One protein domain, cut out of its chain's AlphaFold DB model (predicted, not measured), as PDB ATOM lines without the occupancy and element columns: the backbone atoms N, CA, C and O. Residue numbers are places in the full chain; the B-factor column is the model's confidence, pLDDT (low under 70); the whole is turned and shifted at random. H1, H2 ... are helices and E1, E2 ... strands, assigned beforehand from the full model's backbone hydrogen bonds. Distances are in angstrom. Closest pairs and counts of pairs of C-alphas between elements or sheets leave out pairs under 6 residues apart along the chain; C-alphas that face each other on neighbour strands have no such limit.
ATOM      1  N   GLU A   2     116.515 165.376 119.704       46.09
ATOM      2  CA  GLU A   2     116.791 164.042 119.164       46.09
ATOM      3  C   GLU A   2     117.726 163.323 120.141       46.09
ATOM      4  O   GLU A   2     118.862 163.744 120.351       46.09
ATOM      5  N   GLY A   3     117.205 162.307 120.829       58.69
ATOM      6  CA  GLY A   3     117.995 161.488 121.742       58.69
ATOM      7  C   GLY A   3     119.011 160.659 120.963       58.69
ATOM      8  O   GLY A   3     118.683 160.078 119.928       58.69
ATOM      9  N   VAL A   4     120.244 160.592 121.463       73.62
ATOM     10  CA  VAL A   4     121.270 159.698 120.919       73.62
ATOM     11  C   VAL A   4     120.810 158.258 121.149       73.62
ATOM     12  O   VAL A   4     120.563 157.849 122.285       73.62
ATOM     13  N   ILE A   5     120.664 157.494 120.065       88.69
ATOM     14  CA  ILE A   5     120.394 156.056 120.133       88.69
ATOM     15  C   ILE A   5     121.742 155.338 120.161       88.69
ATOM     16  O   ILE A   5     122.490 155.375 119.185       88.69
ATOM     17  N   ALA A   6     122.042 154.677 121.273       90.25
ATOM     18  CA  ALA A   6     123.217 153.832 121.419       90.25
ATOM     19  C   ALA A   6     122.927 152.409 120.916       90.25
ATOM     20  O   ALA A   6     121.814 151.894 121.071       90.25
ATOM     21  N   ILE A   7     123.933 151.780 120.304       93.06
ATOM     22  CA  ILE A   7     123.846 150.424 119.750       93.06
ATOM     23  C   ILE A   7     124.666 149.477 120.621       93.06
ATOM     24  O   ILE A   7     125.825 149.743 120.925       93.06
ATOM     25  N   TYR A   8     124.055 148.356 120.978       91.12
ATOM     26  CA  TYR A   8     124.611 147.332 121.850       91.12
ATOM     27  C   TYR A   8     124.644 145.983 121.155       91.12
ATOM     28  O   TYR A   8     123.733 145.645 120.394       91.12
ATOM     29  N   PHE A   9     125.660 145.192 121.478       93.44
ATOM     30  CA  PHE A   9     125.765 143.804 121.051       93.44
ATOM     31  C   PHE A   9     125.684 142.915 122.284       93.44
ATOM     32  O   PHE A   9     126.466 143.057 123.221       93.44
ATOM     33  N   VAL A  10     124.681 142.041 122.308       92.31
ATOM     34  CA  VAL A  10     124.439 141.135 123.427       92.31
ATOM     35  C   VAL A  10     124.650 139.711 122.953       92.31
ATOM     36  O   VAL A  10     123.830 139.176 122.205       92.31
ATOM     37  N   ASP A  11     125.747 139.117 123.391       92.69
ATOM     38  CA  ASP A  11     126.076 137.725 123.138       92.69
ATOM     39  C   ASP A  11     125.266 136.819 124.060       92.69
ATOM     40  O   ASP A  11     125.048 137.109 125.237       92.69
ATOM     41  N   ASP A  12     124.766 135.725 123.502       92.25
ATOM     42  CA  ASP A  12     123.756 134.904 124.143       92.25
ATOM     43  C   ASP A  12     123.841 133.450 123.675       92.25
ATOM     44  O   ASP A  12     124.187 133.158 122.529       92.25
ATOM     45  N   GLN A  13     123.486 132.527 124.562       92.44
ATOM     46  CA  GLN A  13     123.468 131.097 124.282       92.44
ATOM     47  C   GLN A  13     122.029 130.609 124.124       92.44
ATOM     48  O   GLN A  13     121.245 130.560 125.074       92.44
ATOM     49  N   VAL A  14     121.674 130.206 122.906       89.31
ATOM     50  CA  VAL A  14     120.344 129.693 122.572       89.31
ATOM     51  C   VAL A  14     120.410 128.181 122.410       89.31
ATOM     52  O   VAL A  14     121.153 127.661 121.579       89.31
ATOM     53  N   LYS A  15     119.603 127.459 123.192       87.94
ATOM     54  CA  LYS A  15     119.462 126.009 123.055       87.94
ATOM     55  C   LYS A  15     118.624 125.675 121.816       87.94
ATOM     56  O   LYS A  15     117.433 125.980 121.778       87.94
ATOM     57  N   ALA A  16     119.252 125.047 120.830       84.62
ATOM     58  CA  ALA A  16     118.588 124.267 119.792       84.62
ATOM     59  C   ALA A  16     118.494 122.800 120.255       84.62
ATOM     60  O   ALA A  16     119.162 122.427 121.216       84.62
ATOM     61  N   GLU A  17     117.647 121.992 119.613       85.50
ATOM     62  CA  GLU A  17     117.231 120.649 120.075       85.50
ATOM     63  C   GLU A  17     118.371 119.817 120.690       85.50
ATOM     64  O   GLU A  17     118.240 119.379 121.835       85.50
ATOM     65  N   ASP A  18     119.523 119.750 120.015       91.56
ATOM     66  CA  ASP A  18     120.667 118.936 120.449       91.56
ATOM     67  C   ASP A  18     121.950 119.734 120.751       91.56
ATOM     68  O   ASP A  18     122.974 119.148 121.105       91.56
ATOM     69  N   PHE A  19     121.940 121.064 120.609       89.62
ATOM     70  CA  PHE A  19     123.153 121.872 120.770       89.62
ATOM     71  C   PHE A  19     122.889 123.295 121.259       89.62
ATOM     72  O   PHE A  19     121.782 123.830 121.205       89.62
ATOM     73  N   ILE A  20     123.954 123.925 121.740       91.12
ATOM     74  CA  ILE A  20     123.957 125.309 122.201       91.12
ATOM     75  C   ILE A  20     124.544 126.148 121.077       91.12
ATOM     76  O   ILE A  20     125.636 125.857 120.594       91.12
ATOM     77  N   LYS A  21     123.810 127.170 120.646       89.88
ATOM     78  CA  LYS A  21     124.271 128.122 119.645       89.88
ATOM     79  C   LYS A  21     124.590 129.448 120.315       89.88
ATOM     80  O   LYS A  21     123.721 130.027 120.961       89.88
ATOM     81  N   GLU A  22     125.800 129.942 120.102       91.75
ATOM     82  CA  GLU A  22     126.162 131.317 120.437       91.75
ATOM     83  C   GLU A  22     125.620 132.263 119.360       91.75
ATOM     84  O   GLU A  22     125.764 132.025 118.155       91.75
ATOM     85  N   VAL A  23     124.907 133.296 119.797       92.56
ATOM     86  CA  VAL A  23     124.247 134.278 118.941       92.56
ATOM     87  C   VAL A  23     124.440 135.660 119.542       92.56
ATOM     88  O   VAL A  23     124.148 135.873 120.713       92.56
ATOM     89  N   THR A  24     124.852 136.612 118.714       93.56
ATOM     90  CA  THR A  24     124.902 138.029 119.078       93.56
ATOM     91  C   THR A  24     123.625 138.725 118.627       93.56
ATOM     92  O   THR A  24     123.250 138.669 117.453       93.56
ATOM     93  N   TYR A  25     122.956 139.411 119.546       94.56
ATOM     94  CA  TYR A  25     121.779 140.226 119.270       94.56
ATOM     95  C   TYR A  25     122.132 141.711 119.274       94.56
ATOM     96  O   TYR A  25     122.771 142.205 120.200       94.56
ATOM     97  N   THR A  26     121.660 142.439 118.265       95.31
ATOM     98  CA  THR A  26     121.767 143.901 118.217       95.31
ATOM     99  C   THR A  26     120.623 144.552 118.988       95.31
ATOM    100  O   THR A  26     119.449 144.201 118.818       95.31
ATOM    101  N   LEU A  27     120.966 145.505 119.847       95.06
ATOM    102  CA  LEU A  27     120.028 146.278 120.643       95.06
ATOM    103  C   LEU A  27     120.218 147.770 120.402       95.06
ATOM    104  O   LEU A  27     121.334 148.252 120.259       95.06
ATOM    105  N   TYR A  28     119.108 148.492 120.408       94.69
ATOM    106  CA  TYR A  28     119.059 149.941 120.293       94.69
ATOM    107  C   TYR A  28     118.510 150.493 121.595       94.69
ATOM    108  O   TYR A  28     117.412 150.107 121.997       94.69
ATOM    109  N   PHE A  29     119.254 151.379 122.247       93.94
ATOM    110  CA  PHE A  29     118.835 152.022 123.484       93.94
ATOM    111  C   PHE A  29     118.799 153.536 123.307       93.94
ATOM    112  O   PHE A  29     119.806 154.157 122.976       93.94
ATOM    113  N   ASN A  30     117.630 154.130 123.521       92.12
ATOM    114  CA  ASN A  30     117.451 155.570 123.590       92.12
ATOM    115  C   ASN A  30     117.551 155.994 125.057       92.12
ATOM    116  O   ASN A  30     116.666 155.678 125.854       92.12
ATOM    117  N   GLU A  31     118.623 156.709 125.398       87.81
ATOM    118  CA  GLU A  31     118.877 157.134 126.778       87.81
ATOM    119  C   GLU A  31     117.884 158.194 127.262       87.81
ATOM    120  O   GLU A  31     117.491 158.174 128.424       87.81
ATOM    121  N   ALA A  32     117.447 159.097 126.378       88.31
ATOM    122  CA  ALA A  32     116.512 160.164 126.732       88.31
ATOM    123  C   ALA A  32     115.127 159.602 127.079       88.31
ATOM    124  O   ALA A  32     114.494 160.029 128.042       88.31
ATOM    125  N   GLU A  33     114.691 158.606 126.312       88.75
ATOM    126  CA  GLU A  33     113.382 157.975 126.460       88.75
ATOM    127  C   GLU A  33     113.431 156.690 127.289       88.75
ATOM    128  O   GLU A  33     112.416 156.010 127.357       88.75
ATOM    129  N   CYS A  34     114.572 156.300 127.872       90.00
ATOM    130  CA  CYS A  34     114.759 155.006 128.551       90.00
ATOM    131  C   CYS A  34     114.126 153.820 127.785       90.00
ATOM    132  O   CYS A  34     113.471 152.950 128.366       90.00
ATOM    133  N   GLU A  35     114.289 153.804 126.459       92.12
ATOM    134  CA  GLU A  35     113.657 152.838 125.558       92.12
ATOM    135  C   GLU A  35     114.689 151.883 124.983       92.12
ATOM    136  O   GLU A  35     115.700 152.321 124.446       92.12
ATOM    137  N   ALA A  36     114.400 150.585 125.015       93.69
ATOM    138  CA  ALA A  36     115.205 149.563 124.362       93.69
ATOM    139  C   ALA A  36     114.406 148.796 123.300       93.69
ATOM    140  O   ALA A  36     113.267 148.378 123.538       93.69
ATOM    141  N   LYS A  37     115.044 148.530 122.161       95.06
ATOM    142  CA  LYS A  37     114.577 147.598 121.127       95.06
ATOM    143  C   LYS A  37     115.641 146.546 120.872       95.06
ATOM    144  O   LYS A  37     116.820 146.870 120.793       95.06
ATOM    145  N   CYS A  38     115.227 145.293 120.724       95.88
ATOM    146  CA  CYS A  38     116.120 144.180 120.410       95.88
ATOM    147  C   CYS A  38     115.692 143.522 119.104       95.88
ATOM    148  O   CYS A  38     114.510 143.238 118.923       95.88
ATOM    149  N   VAL A  39     116.652 143.190 118.237       96.06
ATOM    150  CA  VAL A  39     116.382 142.492 116.967       96.06
ATOM    151  C   VAL A  39     115.755 141.106 117.143       96.06
ATOM    152  O   VAL A  39     115.202 140.565 116.192       96.06
ATOM    153  N   CYS A  40     115.770 140.528 118.353       94.81
ATOM    154  CA  CYS A  40     115.010 139.307 118.634       94.81
ATOM    155  C   CYS A  40     113.485 139.504 118.521       94.81
ATOM    156  O   CYS A  40     112.760 138.516 118.426       94.81
ATOM    157  N   GLY A  41     112.995 140.750 118.582       94.50
ATOM    158  CA  GLY A  41     111.595 141.116 118.360       94.50
ATOM    159  C   GLY A  41     110.594 140.544 119.368       94.50
ATOM    160  O   GLY A  41     109.398 140.505 119.086       94.50
ATOM    161  N   LEU A  42     111.036 140.023 120.521       95.12
ATOM    162  CA  LEU A  42     110.139 139.319 121.451       95.12
ATOM    163  C   LEU A  42     109.033 140.234 121.994       95.12
ATOM    164  O   LEU A  42     107.907 139.782 122.223       95.12
ATOM    165  N   PHE A  43     109.336 141.518 122.169       95.19
ATOM    166  CA  PHE A  43     108.351 142.485 122.624       95.19
ATOM    167  C   PHE A  43     107.369 142.849 121.501       95.19
ATOM    168  O   PHE A  43     106.164 142.850 121.703       95.19
ATOM    169  N   GLU A  44     107.832 143.045 120.280       94.44
ATOM    170  CA  GLU A  44     106.974 143.362 119.140       94.44
ATOM    171  C   GLU A  44     106.070 142.173 118.773       94.44
ATOM    172  O   GLU A  44     104.878 142.340 118.527       94.44
ATOM    173  N   MET A  45     106.610 140.951 118.802       95.69
ATOM    174  CA  MET A  45     105.878 139.735 118.430       95.69
ATOM    175  C   MET A  45     104.982 139.203 119.546       95.69
ATOM    176  O   MET A  45     103.893 138.689 119.293       95.69
ATOM    177  N   ARG A  46     105.463 139.239 120.793       94.12
ATOM    178  CA  ARG A  46     104.804 138.589 121.934       94.12
ATOM    179  C   ARG A  46     104.576 139.517 123.102       94.12
ATOM    180  O   ARG A  46     104.053 139.037 124.096       94.12
ATOM    181  N   GLY A  47     104.930 140.801 123.019       94.19
ATOM    182  CA  GLY A  47     104.895 141.800 124.099       94.19
ATOM    183  C   GLY A  47     105.426 141.272 125.419       94.19
ATOM    184  O   GLY A  47     104.806 141.472 126.463       94.19
ATOM    185  N   VAL A  48     106.522 140.520 125.334       94.25
ATOM    186  CA  VAL A  48     107.332 140.071 126.459       94.25
ATOM    187  C   VAL A  48     108.714 140.665 126.264       94.25
ATOM    188  O   VAL A  48     109.296 140.566 125.187       94.25
ATOM    189  N   ILE A  49     109.235 141.288 127.311       94.56
ATOM    190  CA  ILE A  49     110.578 141.854 127.297       94.56
ATOM    191  C   ILE A  49     111.580 140.701 127.273       94.56
ATOM    192  O   ILE A  49     111.511 139.801 128.111       94.56
ATOM    193  N   CYS A  50     112.491 140.696 126.301       95.50
ATOM    194  CA  CYS A  50     113.520 139.665 126.230       95.50
ATOM    195  C   CYS A  50     114.611 139.886 127.281       95.50
ATOM    196  O   CYS A  50     114.835 141.004 127.752       95.50
ATOM    197  N   ARG A  51     115.352 138.815 127.591       94.69
ATOM    198  CA  ARG A  51     116.517 138.886 128.484       94.69
ATOM    199  C   ARG A  51     117.564 139.900 128.024       94.69
ATOM    200  O   ARG A  51     118.205 140.512 128.864       94.69
ATOM    201  N   HIS A  52     117.688 140.144 126.717       94.88
ATOM    202  CA  HIS A  52     118.643 141.123 126.191       94.88
ATOM    203  C   HIS A  52     118.272 142.560 126.569       94.88
ATOM    204  O   HIS A  52     119.134 143.325 126.988       94.88
ATOM    205  N   ILE A  53     116.989 142.925 126.471       95.31
ATOM    206  CA  ILE A  53     116.518 144.251 126.904       95.31
ATOM    207  C   ILE A  53     116.697 144.393 128.417       95.31
ATOM    208  O   ILE A  53     117.187 145.419 128.883       95.31
ATOM    209  N   LEU A  54     116.350 143.353 129.184       95.12
ATOM    210  CA  LEU A  54     116.543 143.352 130.636       95.12
ATOM    211  C   LEU A  54     118.019 143.513 131.020       95.12
ATOM    212  O   LEU A  54     118.322 144.221 131.977       95.12
ATOM    213  N   ALA A  55     118.935 142.916 130.257       93.25
ATOM    214  CA  ALA A  55     120.367 143.081 130.453       93.25
ATOM    215  C   ALA A  55     120.795 144.547 130.276       93.25
ATOM    216  O   ALA A  55     121.460 145.111 131.143       93.25
ATOM    217  N   ILE A  56     120.352 145.207 129.206       92.75
ATOM    218  CA  ILE A  56     120.652 146.630 129.003       92.75
ATOM    219  C   ILE A  56     120.049 147.494 130.108       92.75
ATOM    220  O   ILE A  56     120.731 148.366 130.638       92.75
ATOM    221  N   PHE A  57     118.811 147.224 130.521       94.00
ATOM    222  CA  PHE A  57     118.192 147.936 131.639       94.00
ATOM    223  C   PHE A  57     118.972 147.751 132.943       94.00
ATOM    224  O   PHE A  57     119.187 148.728 133.657       94.00
ATOM    225  N   SER A  58     119.474 146.546 133.218       92.06
ATOM    226  CA  SER A  58     120.360 146.282 134.356       92.06
ATOM    227  C   SER A  58     121.661 147.089 134.261       92.06
ATOM    228  O   SER A  58     121.998 147.828 135.189       92.06
ATOM    229  N   ALA A  59     122.346 147.034 133.114       90.56
ATOM    230  CA  ALA A  59     123.610 147.738 132.883       90.56
ATOM    231  C   ALA A  59     123.453 149.264 133.004       90.56
ATOM    232  O   ALA A  59     124.265 149.942 133.635       90.56
ATOM    233  N   LYS A  60     122.346 149.802 132.481       89.94
ATOM    234  CA  LYS A  60     121.975 151.222 132.556       89.94
ATOM    235  C   LYS A  60     121.272 151.608 133.859       89.94
ATOM    236  O   LYS A  60     120.874 152.758 134.016       89.94
ATOM    237  N   LYS A  61     121.145 150.678 134.813       91.31
ATOM    238  CA  LYS A  61     120.512 150.883 136.128       91.31
ATOM    239  C   LYS A  61     119.083 151.436 136.033       91.31
ATOM    240  O   LYS A  61     118.643 152.177 136.913       91.31
ATOM    241  N   VAL A  62     118.350 151.055 134.990       91.06
ATOM    242  CA  VAL A  62     116.925 151.351 134.824       91.06
ATOM    243  C   VAL A  62     116.152 150.513 135.840       91.06
ATOM    244  O   VAL A  62     116.078 149.291 135.734       91.06
ATOM    245  N   ARG A  63     115.610 151.172 136.870       89.69
ATOM    246  CA  ARG A  63     114.893 150.508 137.977       89.69
ATOM    247  C   ARG A  63     113.397 150.367 137.735       89.69
ATOM    248  O   ARG A  63     112.762 149.516 138.347       89.69
ATOM    249  N   GLU A  64     112.850 151.200 136.858       90.19
ATOM    250  CA  GLU A  64     111.426 151.250 136.562       90.19
ATOM    251  C   GLU A  64     111.198 151.082 135.068       90.19
ATOM    252  O   GLU A  64     111.837 151.721 134.233       90.19
ATOM    253  N   LEU A  65     110.278 150.180 134.746       90.19
ATOM    254  CA  LEU A  65     109.851 149.912 133.387       90.19
ATOM    255  C   LEU A  65     108.832 150.955 132.951       90.19
ATOM    256  O   LEU A  65     107.846 151.189 133.647       90.19
ATOM    257  N   GLN A  66     109.044 151.537 131.773       90.38
ATOM    258  CA  GLN A  66     108.079 152.466 131.199       90.38
ATOM    259  C   GLN A  66     106.742 151.786 130.898       90.38
ATOM    260  O   GLN A  66     106.702 150.621 130.492       90.38
ATOM    261  N   GLU A  67     105.652 152.548 131.015       90.06
ATOM    262  CA  GLU A  67     104.278 152.051 130.862       90.06
ATOM    263  C   GLU A  67     104.037 151.319 129.539       90.06
ATOM    264  O   GLU A  67     103.321 150.322 129.513       90.06
ATOM    265  N   LYS A  68     104.700 151.738 128.452       89.56
ATOM    266  CA  LYS A  68     104.594 151.084 127.138       89.56
ATOM    267  C   LYS A  68     104.947 149.595 127.160       89.56
ATOM    268  O   LYS A  68     104.416 148.837 126.356       89.56
ATOM    269  N   TYR A  69     105.811 149.165 128.082       91.88
ATOM    270  CA  TYR A  69     106.180 147.761 128.247       91.88
ATOM    271  C   TYR A  69     105.193 146.972 129.125       91.88
ATOM    272  O   TYR A  69     105.229 145.739 129.146       91.88
ATOM    273  N   ILE A  70     104.291 147.656 129.834       92.31
ATOM    274  CA  ILE A  70     103.316 147.078 130.762       92.31
ATOM    275  C   ILE A  70     101.969 146.929 130.048       92.31
ATOM    276  O   ILE A  70     101.036 147.707 130.222       92.31
ATOM    277  N   LEU A  71     101.859 145.889 129.226       91.56
ATOM    278  CA  LEU A  71     100.633 145.628 128.473       91.56
ATOM    279  C   LEU A  71      99.490 145.155 129.378       91.56
ATOM    280  O   LEU A  71      99.693 144.374 130.310       91.56
ATOM    281  N   ASP A  72      98.260 145.520 129.018       88.00
ATOM    282  CA  ASP A  72      97.055 145.192 129.780       88.00
ATOM    283  C   ASP A  72      96.910 143.707 130.104       88.00
ATOM    284  O   ASP A  72      96.418 143.350 131.176       88.00
ATOM    285  N   ARG A  73      97.324 142.808 129.204       84.06
ATOM    286  CA  ARG A  73      97.252 141.358 129.456       84.06
ATOM    287  C   ARG A  73      98.117 140.899 130.636       84.06
ATOM    288  O   ARG A  73      97.796 139.885 131.247       84.06
ATOM    289  N   TRP A  74      99.188 141.634 130.942       84.12
ATOM    290  CA  TRP A  74     100.114 141.365 132.046       84.12
ATOM    291  C   TRP A  74      99.753 142.140 133.316       84.12
ATOM    292  O   TRP A  74     100.225 141.809 134.404       84.12
ATOM    293  N   ARG A  75      98.898 143.160 133.192       84.12
ATOM    294  CA  ARG A  75      98.404 143.959 134.312       84.12
ATOM    295  C   ARG A  75      97.493 143.138 135.218       84.12
ATOM    296  O   ARG A  75      96.472 142.607 134.782       84.12
ATOM    297  N   LYS A  76      97.861 143.073 136.502       74.81
ATOM    298  CA  LYS A  76      97.103 142.378 137.559       74.81
ATOM    299  C   LYS A  76      95.874 143.155 138.024       74.81
ATOM    300  O   LYS A  76      94.920 142.564 138.514       74.81
ATOM    301  N   GLY A 178     128.610 156.192 118.196       39.53
ATOM    302  CA  GLY A 178     128.000 155.279 119.150       39.53
ATOM    303  C   GLY A 178     129.079 154.678 120.043       39.53
ATOM    304  O   GLY A 178     130.069 154.142 119.553       39.53
ATOM    305  N   THR A 179     128.895 154.754 121.355       47.88
ATOM    306  CA  THR A 179     129.641 153.917 122.296       47.88
ATOM    307  C   THR A 179     129.251 152.463 122.046       47.88
ATOM    308  O   THR A 179     128.083 152.110 122.199       47.88
ATOM    309  N   GLN A 180     130.211 151.643 121.623       45.72
ATOM    310  CA  GLN A 180     130.025 150.209 121.439       45.72
ATOM    311  C   GLN A 180     130.322 149.499 122.761       45.72
ATOM    312  O   GLN A 180     131.447 149.545 123.252       45.72
ATOM    313  N   GLU A 181     129.315 148.840 123.328       65.50
ATOM    314  CA  GLU A 181     129.453 148.035 124.543       65.50
ATOM    315  C   GLU A 181     128.919 146.623 124.266       65.50
ATOM    316  O   GLU A 181     127.804 146.452 123.757       65.50
ATOM    317  N   SER A 182     129.744 145.622 124.576       63.28
ATOM    318  CA  SER A 182     129.408 144.203 124.445       63.28
ATOM    319  C   SER A 182     128.954 143.656 125.798       63.28
ATOM    320  O   SER A 182     129.595 143.909 126.818       63.28
ATOM    321  N   ILE A 183     127.849 142.908 125.822       75.69
ATOM    322  CA  ILE A 183     127.333 142.247 127.031       75.69
ATOM    323  C   ILE A 183     127.195 140.755 126.757       75.69
ATOM    324  O   ILE A 183     126.509 140.367 125.818       75.69
ATOM    325  N   GLN A 184     127.770 139.923 127.621       75.69
ATOM    326  CA  GLN A 184     127.657 138.469 127.530       75.69
ATOM    327  C   GLN A 184     126.578 137.947 128.491       75.69
ATOM    328  O   GLN A 184     126.583 138.271 129.684       75.69
ATOM    329  N   LEU A 185     125.656 137.126 127.981       75.69
ATOM    330  CA  LEU A 185     124.621 136.444 128.761       75.69
ATOM    331  C   LEU A 185     124.841 134.929 128.796       75.69
ATOM    332  O   LEU A 185     125.078 134.289 127.768       75.69
ATOM    333  N   GLY A 186     124.707 134.357 129.995       60.44
ATOM    334  CA  GLY A 186     124.637 132.912 130.214       60.44
ATOM    335  C   GLY A 186     123.254 132.325 129.909       60.44
ATOM    336  O   GLY A 186     122.272 133.043 129.712       60.44
ATOM    337  N   MET A 187     123.155 130.992 129.907       59.59
ATOM    338  CA  MET A 187     121.900 130.253 129.665       59.59
ATOM    339  C   MET A 187     120.757 130.595 130.630       59.59
ATOM    340  O   MET A 187     119.584 130.416 130.306       59.59
ATOM    341  N   ASP A 188     121.106 131.049 131.826       64.81
ATOM    342  CA  ASP A 188     120.218 131.492 132.895       64.81
ATOM    343  C   ASP A 188     119.819 132.976 132.769       64.81
ATOM    344  O   ASP A 188     118.971 133.455 133.521       64.81
ATOM    345  N   GLY A 189     120.370 133.696 131.784       55.81
ATOM    346  CA  GLY A 189     120.139 135.122 131.558       55.81
ATOM    347  C   GLY A 189     120.957 136.040 132.467       55.81
ATOM    348  O   GLY A 189     120.674 137.239 132.509       55.81
ATOM    349  N   THR A 190     121.949 135.507 133.185       56.47
ATOM    350  CA  THR A 190     122.807 136.282 134.087       56.47
ATOM    351  C   THR A 190     123.951 136.942 133.308       56.47
ATOM    352  O   THR A 190     124.500 136.351 132.377       56.47
ATOM    353  N   GLN A 191     124.294 138.184 133.664       56.56
ATOM    354  CA  GLN A 191     125.407 138.934 133.067       56.56
ATOM    355  C   GLN A 191     126.748 138.443 133.624       56.56
ATOM    356  O   GLN A 191     126.902 138.376 134.845       56.56
ATOM    357  N   SER A 192     127.722 138.161 132.756       52.16
ATOM    358  CA  SER A 192     129.140 138.076 133.141       52.16
ATOM    359  C   SER A 192     129.844 139.416 132.886       52.16
ATOM    360  O   SER A 192     129.400 140.193 132.044       52.16
ATOM    361  N   GLU A 193     130.895 139.706 133.659       41.31
ATOM    362  CA  GLU A 193     131.572 141.011 133.739       41.31
ATOM    363  C   GLU A 193     131.870 141.646 132.362       41.31
ATOM    364  O   GLU A 193     132.361 140.993 131.447       41.31
ATOM    365  N   THR A 194     131.552 142.939 132.222       43.56
ATOM    366  CA  THR A 194     131.783 143.757 131.018       43.56
ATOM    367  C   THR A 194     133.275 143.956 130.747       43.56
ATOM    368  O   THR A 194     133.967 144.571 131.561       43.56
ATOM    369  N   GLU A 195     133.753 143.538 129.575       40.78
ATOM    370  CA  GLU A 195     135.081 143.899 129.075       40.78
ATOM    371  C   GLU A 195     135.013 145.203 128.263       40.78
ATOM    372  O   GLU A 195     134.370 145.285 127.215       40.78
ATOM    373  N   PHE A 196     135.694 146.246 128.743       36.84
ATOM    374  CA  PHE A 196     135.865 147.496 128.005       36.84
ATOM    375  C   PHE A 196     136.947 147.319 126.935       36.84
ATOM    376  O   PHE A 196     138.143 147.451 127.201       36.84
ATOM    377  N   GLY A 197     136.529 147.034 125.702       36.16
ATOM    378  CA  GLY A 197     137.420 147.032 124.546       36.16
ATOM    379  C   GLY A 197     137.936 148.442 124.255       36.16
ATOM    380  O   GLY A 197     137.241 149.252 123.648       36.16
ATOM    381  N   THR A 198     139.166 148.749 124.670       33.91
ATOM    382  CA  THR A 198     139.852 149.977 124.244       33.91
ATOM    383  C   THR A 198     140.438 149.730 122.854       33.91
ATOM    384  O   THR A 198     141.379 148.950 122.713       33.91
ATOM    385  N   GLN A 199     139.889 150.359 121.811       35.47
ATOM    386  CA  GLN A 199     140.544 150.372 120.499       35.47
ATOM    387  C   GLN A 199     141.795 151.271 120.545       35.47
ATOM    388  O   GLN A 199     141.765 152.327 121.183       35.47
TER     389      GLN A 199
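Overview. This is residues 2 to 76 and 178 to 199 of the 203 residues of the protein "Protein FAR1-RELATED SEQUENCE" of Juglans regia (UniProt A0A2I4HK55). A twisted four-stranded sheet curls round the short helix H2, and its long hairpin E1-E2 extends past that helix. The 97 printed residues hold E1, E2, E3, H1, H2 and E4 in that order; the mixed sheet runs E3, E2, E1, E4. The class is mixed, helices and strands, with under half of the residues in named elements. It is compact, with a radius of gyration of the C-alphas of 14.1 A and spans of 38 by 36 by 20 A.

Along the chain. E1, residues 5 to 16, begins at C-alpha (120.394, 156.056, 120.133), spans 31.8 A and bends by 51 degrees at residue 13. E2, residues 19 to 30, spans 34.3 A. E3 is residues 35 to 38, H1 42 to 46, and H2 51 to 59, 12.2 A long. E4, residues 181 to 185, ends at C-alpha (124.621, 136.444, 128.761).

Arrangement. E1, E2 and E3 form a meander, each strand the antiparallel neighbour of the one before; N 10 and O 25 are 2.8 A apart, N 28 and O 37 2.8 A. E4 is parallel to E1, with N 11 and O 183 2.8 A apart. H2 is on the sheet; its closest C-alphas with E3 are Ala 36 and Ile 53, 6.0 A. H1 is not on the sheet and is apart from H2. In H1 and H2 every O i to N i+4 pair is within hydrogen-bond range.

Size, cuts and confidence. Residues 77 to 177 are not printed, and C-alphas 76 and 178 are 38.2 A apart. The links printed whole are tight. Residues 2 to 3, 178 to 182 and 186 to 199 have pLDDT under 70.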